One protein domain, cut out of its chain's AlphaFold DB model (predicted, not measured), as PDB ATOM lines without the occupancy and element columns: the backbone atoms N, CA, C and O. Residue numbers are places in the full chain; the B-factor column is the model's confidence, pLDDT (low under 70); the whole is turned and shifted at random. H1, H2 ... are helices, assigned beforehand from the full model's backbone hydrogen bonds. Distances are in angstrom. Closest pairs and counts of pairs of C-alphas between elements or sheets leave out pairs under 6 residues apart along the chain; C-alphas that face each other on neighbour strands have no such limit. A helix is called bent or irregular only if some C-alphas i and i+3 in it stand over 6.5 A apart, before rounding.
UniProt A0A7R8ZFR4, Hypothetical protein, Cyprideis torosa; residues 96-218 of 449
ATOM      1  N   SER A  96     316.259 409.744 316.996       78.00
ATOM      2  CA  SER A  96     316.473 408.292 317.000       78.00
ATOM      3  C   SER A  96     317.876 407.915 317.474       78.00
ATOM      4  O   SER A  96     318.005 407.042 318.328       78.00
ATOM      5  N   ASP A  97     318.918 408.611 317.012       78.00
ATOM      6  CA  ASP A  97     320.298 408.296 317.411       78.00
ATOM      7  C   ASP A  97     320.512 408.559 318.904       78.00
ATOM      8  O   ASP A  97     321.120 407.748 319.597       78.00
ATOM      9  N   ARG A  98     319.939 409.650 319.438       78.00
ATOM     10  CA  ARG A  98     319.950 409.915 320.887       78.00
ATOM     11  C   ARG A  98     319.191 408.847 321.683       78.00
ATOM     12  O   ARG A  98     319.631 408.494 322.775       78.00
ATOM     13  N   GLU A  99     318.095 408.301 321.154       80.50
ATOM     14  CA  GLU A  99     317.362 407.216 321.819       80.50
ATOM     15  C   GLU A  99     318.154 405.893 321.807       80.50
ATOM     16  O   GLU A  99     318.192 405.178 322.811       80.50
ATOM     17  N   LEU A 100     318.848 405.578 320.711       74.62
ATOM     18  CA  LEU A 100     319.737 404.413 320.624       74.62
ATOM     19  C   LEU A 100     320.942 404.555 321.566       74.62
ATOM     20  O   LEU A 100     321.232 403.639 322.338       74.62
ATOM     21  N   LEU A 101     321.583 405.727 321.583       78.88
ATOM     22  CA  LEU A 101     322.704 406.033 322.476       78.88
ATOM     23  C   LEU A 101     322.302 406.002 323.958       78.88
ATOM     24  O   LEU A 101     323.112 405.584 324.783       78.88
ATOM     25  N   SER A 102     321.053 406.336 324.307       77.50
ATOM     26  CA  SER A 102     320.565 406.255 325.697       77.50
ATOM     27  C   SER A 102     320.555 404.833 326.280       77.50
ATOM     28  O   SER A 102     320.615 404.664 327.496       77.50
ATOM     29  N   LYS A 103     320.517 403.806 325.417       77.31
ATOM     30  CA  LYS A 103     320.591 402.379 325.786       77.31
ATOM     31  C   LYS A 103     322.031 401.841 325.749       77.31
ATOM     32  O   LYS A 103     322.246 400.670 326.060       77.31
ATOM     33  N   SER A 104     323.003 402.662 325.346       80.38
ATOM     34  CA  SER A 104     324.412 402.285 325.214       80.38
ATOM     35  C   SER A 104     325.213 402.548 326.496       80.38
ATOM     36  O   SER A 104     324.803 403.315 327.366       80.38
ATOM     37  N   VAL A 105     326.387 401.917 326.599       73.69
ATOM     38  CA  VAL A 105     327.340 402.123 327.708       73.69
ATOM     39  C   VAL A 105     328.042 403.490 327.611       73.69
ATOM     40  O   VAL A 105     328.490 404.034 328.619       73.69
ATOM     41  N   ILE A 106     328.105 404.077 326.411       81.12
ATOM     42  CA  ILE A 106     328.806 405.337 326.133       81.12
ATOM     43  C   ILE A 106     327.853 406.507 326.404       81.12
ATOM     44  O   ILE A 106     327.234 407.071 325.501       81.12
ATOM     45  N   GLN A 107     327.707 406.857 327.680       82.31
ATOM     46  CA  GLN A 107     326.926 408.021 328.102       82.31
ATOM     47  C   GLN A 107     327.761 409.316 328.052       82.31
ATOM     48  O   GLN A 107     328.982 409.267 328.223       82.31
ATOM     49  N   PRO A 108     327.143 410.496 327.839       81.06
ATOM     50  CA  PRO A 108     327.867 411.766 327.827       81.06
ATOM     51  C   PRO A 108     328.545 412.017 329.182       81.06
ATOM     52  O   PRO A 108     327.878 412.201 330.197       81.06
ATOM     53  N   GLY A 109     329.880 412.019 329.188       78.81
ATOM     54  CA  GLY A 109     330.703 412.045 330.405       78.81
ATOM     55  C   GLY A 109     331.576 410.802 330.612       78.81
ATOM     56  O   GLY A 109     332.485 410.860 331.434       78.81
ATOM     57  N   PHE A 110     331.373 409.729 329.836       80.75
ATOM     58  CA  PHE A 110     332.215 408.523 329.837       80.75
ATOM     59  C   PHE A 110     333.704 408.833 329.584       80.75
ATOM     60  O   PHE A 110     334.567 408.264 330.237       80.75
ATOM     61  N   GLU A 111     334.001 409.813 328.724       81.31
ATOM     62  CA  GLU A 111     335.355 410.325 328.427       81.31
ATOM     63  C   GLU A 111     336.120 410.862 329.653       81.31
ATOM     64  O   GLU A 111     337.331 411.044 329.590       81.31
ATOM     65  N   LYS A 112     335.421 411.162 330.757       84.75
ATOM     66  CA  LYS A 112     336.011 411.689 331.998       84.75
ATOM     67  C   LYS A 112     336.342 410.596 333.014       84.75
ATOM     68  O   LYS A 112     336.866 410.908 334.079       84.75
ATOM     69  N   LEU A 113     335.986 409.343 332.726       79.69
ATOM     70  CA  LEU A 113     336.326 408.204 333.567       79.69
ATOM     71  C   LEU A 113     337.757 407.769 333.243       79.69
ATOM     72  O   LEU A 113     338.063 407.421 332.108       79.69
ATOM     73  N   GLU A 114     338.619 407.762 334.257       80.94
ATOM     74  CA  GLU A 114     340.023 407.343 334.138       80.94
ATOM     75  C   GLU A 114     340.162 405.865 333.728       80.94
ATOM     76  O   GLU A 114     341.137 405.469 333.096       80.94
ATOM     77  N   THR A 115     339.146 405.048 334.034       80.75
ATOM     78  CA  THR A 115     339.016 403.667 333.561       80.75
ATOM     79  C   THR A 115     337.583 403.377 333.119       80.75
ATOM     80  O   THR A 115     336.616 403.847 333.722       80.75
ATOM     81  N   VAL A 116     337.438 402.578 332.060       79.81
ATOM     82  CA  VAL A 116     336.134 402.075 331.605       79.81
ATOM     83  C   VAL A 116     335.538 401.166 332.691       79.81
ATOM     84  O   VAL A 116     336.242 400.266 333.156       79.81
ATOM     85  N   PRO A 117     334.262 401.343 333.095       76.38
ATOM     86  CA  PRO A 117     333.629 400.455 334.066       76.38
ATOM     87  C   PRO A 117     333.634 399.001 333.559       76.38
ATOM     88  O   PRO A 117     333.371 398.769 332.374       76.38
ATOM     89  N   PRO A 118     333.921 398.012 334.425       74.50
ATOM     90  CA  PRO A 118     334.042 396.619 334.009       74.50
ATOM     91  C   PRO A 118     332.730 396.109 333.404       74.50
ATOM     92  O   PRO A 118     331.640 396.371 333.914       74.50
ATOM     93  N   TYR A 119     332.834 395.358 332.307       74.00
ATOM     94  CA  TYR A 119     331.674 394.803 331.616       74.00
ATOM     95  C   TYR A 119     331.039 393.667 332.434       74.00
ATOM     96  O   TYR A 119     331.457 392.510 332.369       74.00
ATOM     97  N   GLU A 120     330.007 393.999 333.208       72.94
ATOM     98  CA  GLU A 120     329.214 393.017 333.942       72.94
ATOM     99  C   GLU A 120     328.161 392.365 333.037       72.94
ATOM    100  O   GLU A 120     327.105 392.931 332.739       72.94
ATOM    101  N   GLU A 121     328.417 391.122 332.627       76.31
ATOM    102  CA  GLU A 121     327.391 390.294 331.999       76.31
ATOM    103  C   GLU A 121     326.173 390.133 332.916       76.31
ATOM    104  O   GLU A 121     326.283 389.789 334.100       76.31
ATOM    105  N   ARG A 122     324.971 390.236 332.338       86.50
ATOM    106  CA  ARG A 122     323.736 389.878 333.038       86.50
ATOM    107  C   ARG A 122     323.880 388.454 333.580       86.50
ATOM    108  O   ARG A 122     324.078 387.523 332.809       86.50
ATOM    109  N   GLN A 123     323.679 388.240 334.884       87.31
ATOM    110  CA  GLN A 123     323.926 386.939 335.541       87.31
ATOM    111  C   GLN A 123     323.293 385.715 334.840       87.31
ATOM    112  O   GLN A 123     323.777 384.592 334.981       87.31
ATOM    113  N   ARG A 124     322.185 385.903 334.105       89.75
ATOM    114  CA  ARG A 124     321.537 384.857 333.293       89.75
ATOM    115  C   ARG A 124     322.374 384.446 332.076       89.75
ATOM    116  O   ARG A 124     322.394 383.265 331.749       89.75
ATOM    117  N   GLU A 125     323.052 385.384 331.424       91.19
ATOM    118  CA  GLU A 125     323.953 385.144 330.290       91.19
ATOM    119  C   GLU A 125     325.237 384.461 330.758       91.19
ATOM    120  O   GLU A 125     325.529 383.376 330.261       91.19
ATOM    121  N   ALA A 126     325.879 384.949 331.822       90.75
ATOM    122  CA  ALA A 126     327.022 384.270 332.436       90.75
ATOM    123  C   ALA A 126     326.683 382.821 332.862       90.75
ATOM    124  O   ALA A 126     327.449 381.887 332.621       90.75
ATOM    125  N   LYS A 127     325.489 382.584 333.435       93.19
ATOM    126  CA  LYS A 127     324.995 381.226 333.752       93.19
ATOM    127  C   LYS A 127     324.749 380.367 332.502       93.19
ATOM    128  O   LYS A 127     324.949 379.154 332.576       93.19
ATOM    129  N   ARG A 128     324.334 380.960 331.372       94.12
ATOM    130  CA  ARG A 128     324.188 380.274 330.074       94.12
ATOM    131  C   ARG A 128     325.550 379.928 329.467       94.12
ATOM    132  O   ARG A 128     325.735 378.767 329.124       94.12
ATOM    133  N   ARG A 129     326.510 380.863 329.418       92.38
ATOM    134  CA  ARG A 129     327.888 380.628 328.932       92.38
ATOM    135  C   ARG A 129     328.548 379.476 329.697       92.38
ATOM    136  O   ARG A 129     328.843 378.441 329.105       92.38
ATOM    137  N   ARG A 130     328.537 379.546 331.035       93.25
ATOM    138  CA  ARG A 130     328.987 378.457 331.929       93.25
ATOM    139  C   ARG A 130     328.232 377.138 331.752       93.25
ATOM    140  O   ARG A 130     328.729 376.097 332.170       93.25
ATOM    141  N   LYS A 131     326.989 377.140 331.255       93.25
ATOM    142  CA  LYS A 131     326.248 375.903 330.948       93.25
ATOM    143  C   LYS A 131     326.710 375.319 329.611       93.25
ATOM    144  O   LYS A 131     326.981 374.130 329.574       93.25
ATOM    145  N   ILE A 132     326.865 376.147 328.579       93.25
ATOM    146  CA  ILE A 132     327.380 375.741 327.263       93.25
ATOM    147  C   ILE A 132     328.798 375.169 327.404       93.25
ATOM    148  O   ILE A 132     329.064 374.082 326.910       93.25
ATOM    149  N   GLU A 133     329.686 375.831 328.147       91.50
ATOM    150  CA  GLU A 133     331.037 375.332 328.461       91.50
ATOM    151  C   GLU A 133     331.008 373.947 329.124       91.50
ATOM    152  O   GLU A 133     331.688 373.033 328.669       91.50
ATOM    153  N   ARG A 134     330.148 373.753 330.135       90.94
ATOM    154  CA  ARG A 134     329.932 372.448 330.792       90.94
ATOM    155  C   ARG A 134     329.206 371.414 329.930       90.94
ATOM    156  O   ARG A 134     329.149 370.257 330.319       90.94
ATOM    157  N   GLU A 135     328.612 371.808 328.808       91.69
ATOM    158  CA  GLU A 135     327.996 370.892 327.842       91.69
ATOM    159  C   GLU A 135     328.952 370.512 326.704       91.69
ATOM    160  O   GLU A 135     328.658 369.554 325.984       91.69
ATOM    161  N   LYS A 136     330.081 371.221 326.547       91.75
ATOM    162  CA  LYS A 136     331.162 370.863 325.614       91.75
ATOM    163  C   LYS A 136     332.000 369.687 326.108       91.75
ATOM    164  O   LYS A 136     332.557 368.981 325.280       91.75
ATOM    165  N   THR A 137     332.092 369.462 327.418       94.44
ATOM    166  CA  THR A 137     332.814 368.320 327.999       94.44
ATOM    167  C   THR A 137     331.918 367.523 328.940       94.44
ATOM    168  O   THR A 137     330.907 368.015 329.437       94.44
ATOM    169  N   LYS A 138     332.288 366.273 329.220       92.31
ATOM    170  CA  LYS A 138     331.634 365.437 330.240       92.31
ATOM    171  C   LYS A 138     332.044 365.827 331.676       92.31
ATOM    172  O   LYS A 138     331.470 365.320 332.639       92.31
ATOM    173  N   GLY A 139     332.999 366.753 331.808       92.62
ATOM    174  CA  GLY A 139     333.513 367.313 333.057       92.62
ATOM    175  C   GLY A 139     334.720 366.572 333.647       92.62
ATOM    176  O   GLY A 139     335.033 365.440 333.277       92.62
ATOM    177  N   LYS A 140     335.366 367.216 334.628       93.50
ATOM    178  CA  LYS A 140     336.641 366.791 335.243       93.50
ATOM    179  C   LYS A 140     336.660 365.361 335.787       93.50
ATOM    180  O   LYS A 140     337.682 364.692 335.713       93.50
ATOM    181  N   ALA A 141     335.526 364.872 336.297       94.75
ATOM    182  CA  ALA A 141     335.385 363.499 336.795       94.75
ATOM    183  C   ALA A 141     335.529 362.426 335.693       94.75
ATOM    184  O   ALA A 141     335.677 361.248 335.999       94.75
ATOM    185  N   TRP A 142     335.471 362.828 334.421       93.31
ATOM    186  CA  TRP A 142     335.704 361.977 333.260       93.31
ATOM    187  C   TRP A 142     336.713 362.631 332.301       93.31
ATOM    188  O   TRP A 142     336.466 362.734 331.098       93.31
ATOM    189  N   PHE A 143     337.819 363.130 332.872       95.12
ATOM    190  CA  PHE A 143     338.978 363.712 332.176       95.12
ATOM    191  C   PHE A 143     338.621 364.752 331.099       95.12
ATOM    192  O   PHE A 143     339.270 364.835 330.062       95.12
ATOM    193  N   ASP A 144     337.549 365.518 331.335       93.00
ATOM    194  CA  ASP A 144     337.024 366.537 330.420       93.00
ATOM    195  C   ASP A 144     336.776 366.036 328.978       93.00
ATOM    196  O   ASP A 144     336.860 366.804 328.020       93.00
ATOM    197  N   LEU A 145     336.377 364.762 328.832       94.75
ATOM    198  CA  LEU A 145     336.020 364.131 327.553       94.75
ATOM    199  C   LEU A 145     335.097 365.038 326.709       94.75
ATOM    200  O   LEU A 145     333.998 365.367 327.178       94.75
ATOM    201  N   PRO A 146     335.496 365.429 325.486       93.88
ATOM    202  CA  PRO A 146     334.750 366.378 324.671       93.88
ATOM    203  C   PRO A 146     333.453 365.782 324.102       93.88
ATOM    204  O   PRO A 146     333.299 364.571 323.942       93.88
ATOM    205  N   ALA A 147     332.508 366.664 323.781       93.50
ATOM    206  CA  ALA A 147     331.357 366.379 322.938       93.50
ATOM    207  C   ALA A 147     331.799 366.457 321.474       93.50
ATOM    208  O   ALA A 147     331.902 367.540 320.899       93.50
ATOM    209  N   THR A 148     332.104 365.305 320.898       91.19
ATOM    210  CA  THR A 148     332.546 365.147 319.511       91.19
ATOM    211  C   THR A 148     331.415 365.453 318.540       91.19
ATOM    212  O   THR A 148     330.249 365.141 318.784       91.19
ATOM    213  N   GLU A 149     331.769 366.037 317.402       89.56
ATOM    214  CA  GLU A 149     330.817 366.312 316.331       89.56
ATOM    215  C   GLU A 149     330.315 365.010 315.697       89.56
ATOM    216  O   GLU A 149     331.096 364.096 315.406       89.56
ATOM    217  N   MET A 150     329.003 364.937 315.474       91.25
ATOM    218  CA  MET A 150     328.317 363.774 314.911       91.25
ATOM    219  C   MET A 150     328.368 363.805 313.379       91.25
ATOM    220  O   MET A 150     327.350 364.039 312.730       91.25
ATOM    221  N   THR A 151     329.546 363.578 312.795       94.94
ATOM    222  CA  THR A 151     329.685 363.363 311.343       94.94
ATOM    223  C   THR A 151     329.031 362.043 310.921       94.94
ATOM    224  O   THR A 151     328.858 361.138 311.739       94.94
ATOM    225  N   GLU A 152     328.654 361.914 309.649       93.94
ATOM    226  CA  GLU A 152     327.927 360.739 309.141       93.94
ATOM    227  C   GLU A 152     328.733 359.434 309.257       93.94
ATOM    228  O   GLU A 152     328.171 358.380 309.536       93.94
ATOM    229  N   GLU A 153     330.056 359.499 309.105       93.69
ATOM    230  CA  GLU A 153     330.981 358.378 309.344       93.69
ATOM    231  C   GLU A 153     330.909 357.893 310.795       93.69
ATOM    232  O   GLU A 153     330.640 356.722 311.054       93.69
ATOM    233  N   ARG A 154     331.043 358.818 311.755       94.81
ATOM    234  CA  ARG A 154     330.971 358.507 313.190       94.81
ATOM    235  C   ARG A 154     329.588 358.004 313.594       94.81
ATOM    236  O   ARG A 154     329.482 357.176 314.494       94.81
ATOM    237  N   GLN A 155     328.529 358.493 312.947       94.50
ATOM    238  CA  GLN A 155     327.178 357.963 313.133       94.50
ATOM    239  C   GLN A 155     327.103 356.497 312.684       94.50
ATOM    240  O   GLN A 155     326.664 355.664 313.475       94.50
ATOM    241  N   ARG A 156     327.605 356.169 311.483       95.31
ATOM    242  CA  ARG A 156     327.660 354.789 310.968       95.31
ATOM    243  C   ARG A 156     328.469 353.859 311.882       95.31
ATOM    244  O   ARG A 156     327.962 352.802 312.246       95.31
ATOM    245  N   ASP A 157     329.656 354.268 312.334       95.25
ATOM    246  CA  ASP A 157     330.472 353.482 313.277       95.25
ATOM    247  C   ASP A 157     329.731 353.215 314.605       95.25
ATOM    248  O   ASP A 157     329.696 352.086 315.101       95.25
ATOM    249  N   LEU A 158     329.076 354.231 315.184       94.38
ATOM    250  CA  LEU A 158     328.305 354.076 316.425       94.38
ATOM    251  C   LEU A 158     327.031 353.224 316.242       94.38
ATOM    252  O   LEU A 158     326.577 352.585 317.195       94.38
ATOM    253  N   GLU A 159     326.446 353.193 315.043       93.94
ATOM    254  CA  GLU A 159     325.343 352.290 314.696       93.94
ATOM    255  C   GLU A 159     325.816 350.841 314.534       93.94
ATOM    256  O   GLU A 159     325.183 349.936 315.083       93.94
ATOM    257  N   VAL A 160     326.964 350.610 313.889       94.62
ATOM    258  CA  VAL A 160     327.620 349.292 313.832       94.62
ATOM    259  C   VAL A 160     327.918 348.776 315.242       94.62
ATOM    260  O   VAL A 160     327.568 347.639 315.562       94.62
ATOM    261  N   ILE A 161     328.447 349.626 316.131       94.12
ATOM    262  CA  ILE A 161     328.679 349.276 317.543       94.12
ATOM    263  C   ILE A 161     327.377 348.847 318.239       94.12
ATOM    264  O   ILE A 161     327.389 347.888 319.009       94.12
ATOM    265  N   LYS A 162     326.232 349.481 317.962       93.12
ATOM    266  CA  LYS A 162     324.932 349.033 318.504       93.12
ATOM    267  C   LYS A 162     324.467 347.694 317.945       93.12
ATOM    268  O   LYS A 162     323.807 346.927 318.646       93.12
ATOM    269  N   LEU A 163     324.783 347.427 316.682       92.56
ATOM    270  CA  LEU A 163     324.346 346.247 315.945       92.56
ATOM    271  C   LEU A 163     325.328 345.066 316.035       92.56
ATOM    272  O   LEU A 163     325.068 344.042 315.411       92.56
ATOM    273  N   GLN A 164     326.378 345.145 316.865       92.81
ATOM    274  CA  GLN A 164     327.377 344.083 317.098       92.81
ATOM    275  C   GLN A 164     326.783 342.672 317.247       92.81
ATOM    276  O   GLN A 164     327.282 341.721 316.653       92.81
ATOM    277  N   ALA A 165     325.662 342.531 317.965       93.00
ATOM    278  CA  ALA A 165     324.965 341.253 318.161       93.00
ATOM    279  C   ALA A 165     324.289 340.664 316.898       93.00
ATOM    280  O   ALA A 165     323.687 339.593 316.974       93.00
ATOM    281  N   ALA A 166     324.327 341.371 315.767       91.81
ATOM    282  CA  ALA A 166     323.815 340.943 314.465       91.81
ATOM    283  C   ALA A 166     324.903 340.865 313.374       91.81
ATOM    284  O   ALA A 166     324.616 340.353 312.291       91.81
ATOM    285  N   LEU A 167     326.119 341.358 313.649       92.25
ATOM    286  CA  LEU A 167     327.269 341.239 312.746       92.25
ATOM    287  C   LEU A 167     327.721 339.773 312.689       92.25
ATOM    288  O   LEU A 167     327.647 339.143 311.634       92.25
ATOM    289  N   ASP A 168     328.053 339.215 313.855       91.62
ATOM    290  CA  ASP A 168     328.573 337.858 313.996       91.62
ATOM    291  C   ASP A 168     327.492 336.864 314.442       91.62
ATOM    292  O   ASP A 168     326.924 337.015 315.524       91.62
ATOM    293  N   PRO A 169     327.256 335.761 313.708       92.62
ATOM    294  CA  PRO A 169     326.375 334.687 314.176       92.62
ATOM    295  C   PRO A 169     326.998 333.819 315.283       92.62
ATOM    296  O   PRO A 169     326.285 333.046 315.920       92.62
ATOM    297  N   LYS A 170     328.324 333.898 315.473       94.06
ATOM    298  CA  LYS A 170     329.088 333.090 316.439       94.06
ATOM    299  C   LYS A 170     329.226 333.775 317.806       94.06
ATOM    300  O   LYS A 170     329.266 333.086 318.823       94.06
ATOM    301  N   HIS A 171     329.279 335.109 317.842       94.19
ATOM    302  CA  HIS A 171     329.569 335.884 319.050       94.19
ATOM    303  C   HIS A 171     328.305 336.522 319.637       94.19
ATOM    304  O   HIS A 171     327.738 337.472 319.101       94.19
ATOM    305  N   PHE A 172     327.869 336.012 320.790       95.62
ATOM    306  CA  PHE A 172     326.707 336.539 321.508       95.62
ATOM    307  C   PHE A 172     327.116 337.601 322.531       95.62
ATOM    308  O   PHE A 172     327.424 337.299 323.685       95.62
ATOM    309  N   TYR A 173     327.074 338.863 322.112       93.81
ATOM    310  CA  TYR A 173     327.306 340.005 322.994       93.81
ATOM    311  C   TYR A 173     326.165 340.220 324.000       93.81
ATOM    312  O   TYR A 173     324.998 339.883 323.764       93.81
ATOM    313  N   LYS A 174     326.487 340.862 325.130       94.25
ATOM    314  CA  LYS A 174     325.472 341.385 326.052       94.25
ATOM    315  C   LYS A 174     324.646 342.460 325.333       94.25
ATOM    316  O   LYS A 174     325.195 343.321 324.652       94.25
ATOM    317  N   LYS A 175     323.323 342.430 325.516       91.69
ATOM    318  CA  LYS A 175     322.410 343.447 324.965       91.69
ATOM    319  C   LYS A 175     322.798 344.842 325.463       91.69
ATOM    320  O   LYS A 175     323.080 345.009 326.648       91.69
ATOM    321  N   GLN A 176     322.777 345.824 324.566       89.75
ATOM    322  CA  GLN A 176     323.004 347.224 324.914       89.75
ATOM    323  C   GLN A 176     321.707 347.880 325.394       89.75
ATOM    324  O   GLN A 176     320.668 347.776 324.743       89.75
ATOM    325  N   ASP A 177     321.784 348.592 326.517       88.38
ATOM    326  CA  ASP A 177     320.635 349.274 327.124       88.38
ATOM    327  C   ASP A 177     320.356 350.657 326.483       88.38
ATOM    328  O   ASP A 177     319.274 351.228 326.638       88.38
ATOM    329  N   LEU A 178     321.327 351.212 325.743       87.31
ATOM    330  CA  LEU A 178     321.282 352.564 325.177       87.31
ATOM    331  C   LEU A 178     320.643 352.599 323.781       87.31
ATOM    332  O   LEU A 178     321.292 352.356 322.765       87.31
ATOM    333  N   GLN A 179     319.372 353.002 323.720       86.25
ATOM    334  CA  GLN A 179     318.667 353.223 322.448       86.25
ATOM    335  C   GLN A 179     319.220 354.437 321.674       86.25
ATOM    336  O   GLN A 179     319.358 354.400 320.452       86.25
ATOM    337  N   VAL A 180     319.587 355.514 322.378       90.50
ATOM    338  CA  VAL A 180     320.119 356.762 321.794       90.50
ATOM    339  C   VAL A 180     321.645 356.679 321.653       90.50
ATOM    340  O   VAL A 180     322.302 355.988 322.425       90.50
ATOM    341  N   LEU A 181     322.220 357.306 320.618       90.56
ATOM    342  CA  LEU A 181     323.681 357.366 320.427       90.56
ATOM    343  C   LEU A 181     324.335 358.200 321.555       90.56
ATOM    344  O   LEU A 181     323.730 359.173 322.018       90.56
ATOM    345  N   PRO A 182     325.541 357.846 322.034       92.50
ATOM    346  CA  PRO A 182     326.210 358.586 323.103       92.50
ATOM    347  C   PRO A 182     326.666 359.979 322.630       92.50
ATOM    348  O   PRO A 182     327.305 360.104 321.594       92.50
ATOM    349  N   LYS A 183     326.396 361.029 323.421       92.00
ATOM    350  CA  LYS A 183     326.816 362.416 323.110       92.00
ATOM    351  C   LYS A 183     328.332 362.648 323.245       92.00
ATOM    352  O   LYS A 183     328.893 363.468 322.531       92.00
ATOM    353  N   TYR A 184     328.973 361.986 324.208       94.31
ATOM    354  CA  TYR A 184     330.396 362.159 324.516       94.31
ATOM    355  C   TYR A 184     331.110 360.833 324.261       94.31
ATOM    356  O   TYR A 184     330.810 359.845 324.937       94.31
ATOM    357  N   PHE A 185     332.030 360.814 323.302       93.75
ATOM    358  CA  PHE A 185     332.781 359.630 322.891       93.75
ATOM    359  C   PHE A 185     334.144 360.044 322.325       93.75
ATOM    360  O   PHE A 185     334.356 361.194 321.964       93.75
ATOM    361  N   GLN A 186     335.086 359.117 322.231       93.19
ATOM    362  CA  GLN A 186     336.333 359.314 321.496       93.19
ATOM    363  C   GLN A 186     336.573 358.069 320.655       93.19
ATOM    364  O   GLN A 186     336.267 356.963 321.093       93.19
ATOM    365  N   ILE A 187     337.093 358.271 319.448       93.88
ATOM    366  CA  ILE A 187     337.542 357.192 318.572       93.88
ATOM    367  C   ILE A 187     339.062 357.170 318.690       93.88
ATOM    368  O   ILE A 187     339.718 358.183 318.451       93.88
ATOM    369  N   GLY A 188     339.599 356.034 319.119       94.12
ATOM    370  CA  GLY A 188     341.030 355.778 319.217       94.12
ATOM    371  C   GLY A 188     341.392 354.552 318.389       94.12
ATOM    372  O   GLY A 188     340.539 353.702 318.141       94.12
ATOM    373  N   LYS A 189     342.655 354.463 317.975       94.06
ATOM    374  CA  LYS A 189     343.209 353.272 317.323       94.06
ATOM    375  C   LYS A 189     343.997 352.466 318.352       94.06
ATOM    376  O   LYS A 189     344.661 353.054 319.205       94.06
ATOM    377  N   VAL A 190     343.913 351.140 318.283       93.44
ATOM    378  CA  VAL A 190     344.711 350.259 319.145       93.44
ATOM    379  C   VAL A 190     346.177 350.378 318.730       93.44
ATOM    380  O   VAL A 190     346.503 350.280 317.548       93.44
ATOM    381  N   VAL A 191     347.058 350.620 319.699       92.62
ATOM    382  CA  VAL A 191     348.509 350.584 319.489       92.62
ATOM    383  C   VAL A 191     348.979 349.179 319.836       92.62
ATOM    384  O   VAL A 191     348.883 348.758 320.986       92.62
ATOM    385  N   GLU A 192     349.440 348.452 318.825       90.94
ATOM    386  CA  GLU A 192     349.943 347.082 318.955       90.94
ATOM    387  C   GLU A 192     351.173 347.033 319.871       90.94
ATOM    388  O   GLU A 192     352.055 347.895 319.791       90.94
ATOM    389  N   HIS A 193     351.254 346.003 320.714       91.50
ATOM    390  CA  HIS A 193     352.427 345.770 321.549       91.50
ATOM    391  C   HIS A 193     353.581 345.165 320.730       91.50
ATOM    392  O   HIS A 193     353.369 344.545 319.691       91.50
ATOM    393  N   ALA A 194     354.823 345.336 321.193       89.69
ATOM    394  CA  ALA A 194     356.007 344.889 320.455       89.69
ATOM    395  C   ALA A 194     356.189 343.356 320.419       89.69
ATOM    396  O   ALA A 194     356.951 342.866 319.592       89.69
ATOM    397  N   THR A 195     355.514 342.607 321.300       90.81
ATOM    398  CA  THR A 195     355.636 341.138 321.403       90.81
ATOM    399  C   THR A 195     354.774 340.379 320.399       90.81
ATOM    400  O   THR A 195     355.215 339.365 319.865       90.81
ATOM    401  N   ASP A 196     353.566 340.864 320.114       88.19
ATOM    402  CA  ASP A 196     352.552 340.114 319.361       88.19
ATOM    403  C   ASP A 196     352.591 340.475 317.873       88.19
ATOM    404  O   ASP A 196     351.705 341.119 317.314       88.19
ATOM    405  N   TYR A 197     353.688 340.076 317.222       86.06
ATOM    406  CA  TYR A 197     353.946 340.399 315.817       86.06
ATOM    407  C   TYR A 197     353.108 339.575 314.823       86.06
ATOM    408  O   TYR A 197     352.795 340.076 313.745       86.06
ATOM    409  N   TYR A 198     352.770 338.321 315.157       88.12
ATOM    410  CA  TYR A 198     352.230 337.347 314.192       88.12
ATOM    411  C   TYR A 198     350.730 337.044 314.321       88.12
ATOM    412  O   TYR A 198     350.139 336.607 313.337       88.12
ATOM    413  N   SER A 199     350.116 337.237 315.493       88.81
ATOM    414  CA  SER A 199     348.695 336.920 315.728       88.81
ATOM    415  C   SER A 199     347.793 338.153 315.704       88.81
ATOM    416  O   SER A 199     346.795 338.174 314.990       88.81
ATOM    417  N   ASP A 200     348.155 339.180 316.474       89.31
ATOM    418  CA  ASP A 200     347.254 340.288 316.820       89.31
ATOM    419  C   ASP A 200     347.497 341.529 315.944       89.31
ATOM    420  O   ASP A 200     346.653 342.423 315.848       89.31
ATOM    421  N   ARG A 201     348.667 341.599 315.300       91.06
ATOM    422  CA  ARG A 201     349.078 342.710 314.440       91.06
ATOM    423  C   ARG A 201     348.370 342.655 313.087       91.06
ATOM    424  O   ARG A 201     348.608 341.768 312.270       91.06
ATOM    425  N   VAL A 202     347.589 343.691 312.796       90.75
ATOM    426  CA  VAL A 202     346.903 343.841 311.507       90.75
ATOM    427  C   VAL A 202     347.909 344.365 310.471       90.75
ATOM    428  O   VAL A 202     348.573 345.376 310.728       90.75
ATOM    429  N   PRO A 203     348.070 343.746 309.288       91.31
ATOM    430  CA  PRO A 203     348.994 344.240 308.267       91.31
ATOM    431  C   PRO A 203     348.528 345.595 307.718       91.31
ATOM    432  O   PRO A 203     347.335 345.832 307.571       91.31
ATOM    433  N   LYS A 204     349.464 346.483 307.344       91.62
ATOM    434  CA  LYS A 204     349.168 347.871 306.907       91.62
ATOM    435  C   LYS A 204     348.080 347.980 305.820       91.62
ATOM    436  O   LYS A 204     347.400 348.996 305.770       91.62
ATOM    437  N   LYS A 205     347.933 346.960 304.966       91.69
ATOM    438  CA  LYS A 205     346.932 346.903 303.886       91.69
ATOM    439  C   LYS A 205     345.488 346.731 304.373       91.69
ATOM    440  O   LYS A 205     344.605 347.182 303.669       91.69
ATOM    441  N   ALA A 206     345.283 346.105 305.534       90.88
ATOM    442  CA  ALA A 206     343.972 345.871 306.150       90.88
ATOM    443  C   ALA A 206     343.689 346.857 307.306       90.88
ATOM    444  O   ALA A 206     342.895 346.590 308.202       90.88
ATOM    445  N   ARG A 207     344.430 347.978 307.367       92.62
ATOM    446  CA  ARG A 207     344.252 349.020 308.389       92.62
ATOM    447  C   ARG A 207     343.398 350.152 307.836       92.62
ATOM    448  O   ARG A 207     343.929 351.174 307.396       92.62
ATOM    449  N   ALA A 208     342.090 349.976 307.941       93.56
ATOM    450  CA  ALA A 208     341.096 350.989 307.629       93.56
ATOM    451  C   ALA A 208     341.206 352.263 308.505       93.56
ATOM    452  O   ALA A 208     341.920 352.344 309.522       93.56
ATOM    453  N   GLN A 209     340.470 353.307 308.117       93.00
ATOM    454  CA  GLN A 209     340.265 354.499 308.940       93.00
ATOM    455  C   GLN A 209     339.071 354.360 309.885       93.00
ATOM    456  O   GLN A 209     339.148 354.870 311.006       93.00
ATOM    457  N   THR A 210     338.014 353.671 309.443       95.75
ATOM    458  CA  THR A 210     336.744 353.486 310.169       95.75
ATOM    459  C   THR A 210     336.415 352.009 310.394       95.75
ATOM    460  O   THR A 210     336.920 351.137 309.690       95.75
ATOM    461  N   ILE A 211     335.539 351.718 311.362       94.88
ATOM    462  CA  ILE A 211     335.140 350.338 311.702       94.88
ATOM    463  C   ILE A 211     334.261 349.757 310.583       94.88
ATOM    464  O   ILE A 211     334.333 348.575 310.261       94.88
ATOM    465  N   VAL A 212     333.426 350.600 309.967       96.00
ATOM    466  CA  VAL A 212     332.593 350.217 308.815       96.00
ATOM    467  C   VAL A 212     333.442 349.788 307.614       96.00
ATOM    468  O   VAL A 212     333.073 348.849 306.920       96.00
ATOM    469  N   GLU A 213     334.555 350.474 307.362       95.19
ATOM    470  CA  GLU A 213     335.475 350.194 306.253       95.19
ATOM    471  C   GLU A 213     336.230 348.872 306.469       95.19
ATOM    472  O   GLU A 213     336.222 348.029 305.579       95.19
ATOM    473  N   GLU A 214     336.727 348.614 307.685       94.06
ATOM    474  CA  GLU A 214     337.328 347.324 308.080       94.06
ATOM    475  C   GLU A 214     336.371 346.137 307.829       94.06
ATOM    476  O   GLU A 214     336.752 345.121 307.250       94.06
ATOM    477  N   LEU A 215     335.086 346.294 308.173       94.06
ATOM    478  CA  LEU A 215     334.048 345.286 307.911       94.06
ATOM    479  C   LEU A 215     333.698 345.117 306.421       94.06
ATOM    480  O   LEU A 215     333.140 344.088 306.041       94.06
ATOM    481  N   LEU A 216     333.963 346.117 305.578       93.38
ATOM    482  CA  LEU A 216     333.742 346.035 304.130       93.38
ATOM    483  C   LEU A 216     334.940 345.420 303.397       93.38
ATOM    484  O   LEU A 216     334.745 344.815 302.343       93.38
ATOM    485  N   GLU A 217     336.149 345.533 303.946       94.25
ATOM    486  CA  GLU A 217     337.335 344.838 303.438       94.25
ATOM    487  C   GLU A 217     337.197 343.311 303.611       94.25
ATOM    488  O   GLU A 217     337.481 342.560 302.670       94.25
ATOM    489  N   ASP A 218     336.655 342.840 304.740       93.94
ATOM    490  CA  ASP A 218     336.431 341.410 305.004       93.94
ATOM    491  C   ASP A 218     335.515 340.741 303.948       93.94
ATOM    492  O   ASP A 218     334.361 341.120 303.707       93.94
TER     493      ASP A 218
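What this domain is: This is residues 96 to 218 of the 449 residues of the protein "Hypothetical protein" of Cyprideis torosa (UniProt A0A7R8ZFR4). With little regular structure, the chain is drawn out lengthwise: H1 stands free at one end, H2 lies alone along the length, and H3 and H4 meet towards the other end, beside the long loop of residues 168 to 210. The printed part has 123 residues with four named helices, H1 to H4, and no named strand; its class is all helix, with 44 residues in named elements. It is extended, radius of gyration of the C-alphas 26.6 A, spanning 79 by 35 by 31 A.

How they stand to each other: H1, residues 96 to 102, and H2, residues 123 to 136, touch no helix. H3, residues 152 to 167, touches H4, residues 211 to 217, with residues 156 to 160 alone; look at their closest C-alphas, Asp 157 and Ile 211, 5.8 A apart. Their lines are only just about perpendicular, at 71 degrees. Every O i to N i+4 pair is within hydrogen-bond range in H1, H2 and H4, and 10 of 12 in H3.

Where its parts are: Find C-alpha 96 at (316.473, 408.292, 317.000), where H1 begins. H2 runs 20.2 A. H3, 19.8 A, has a kink of 46 degrees near residue 161 and is irregular: C-alphas 162 and 165 are 7.8 A apart. H4 ends at C-alpha 217, (337.335, 344.838, 303.438).

The domain as a whole: The farthest C-alphas, Lys 112 and Lys 170, are 80.4 A apart. The printed part has no cut, its three links are long, and no printed residue is under 70 in pLDDT.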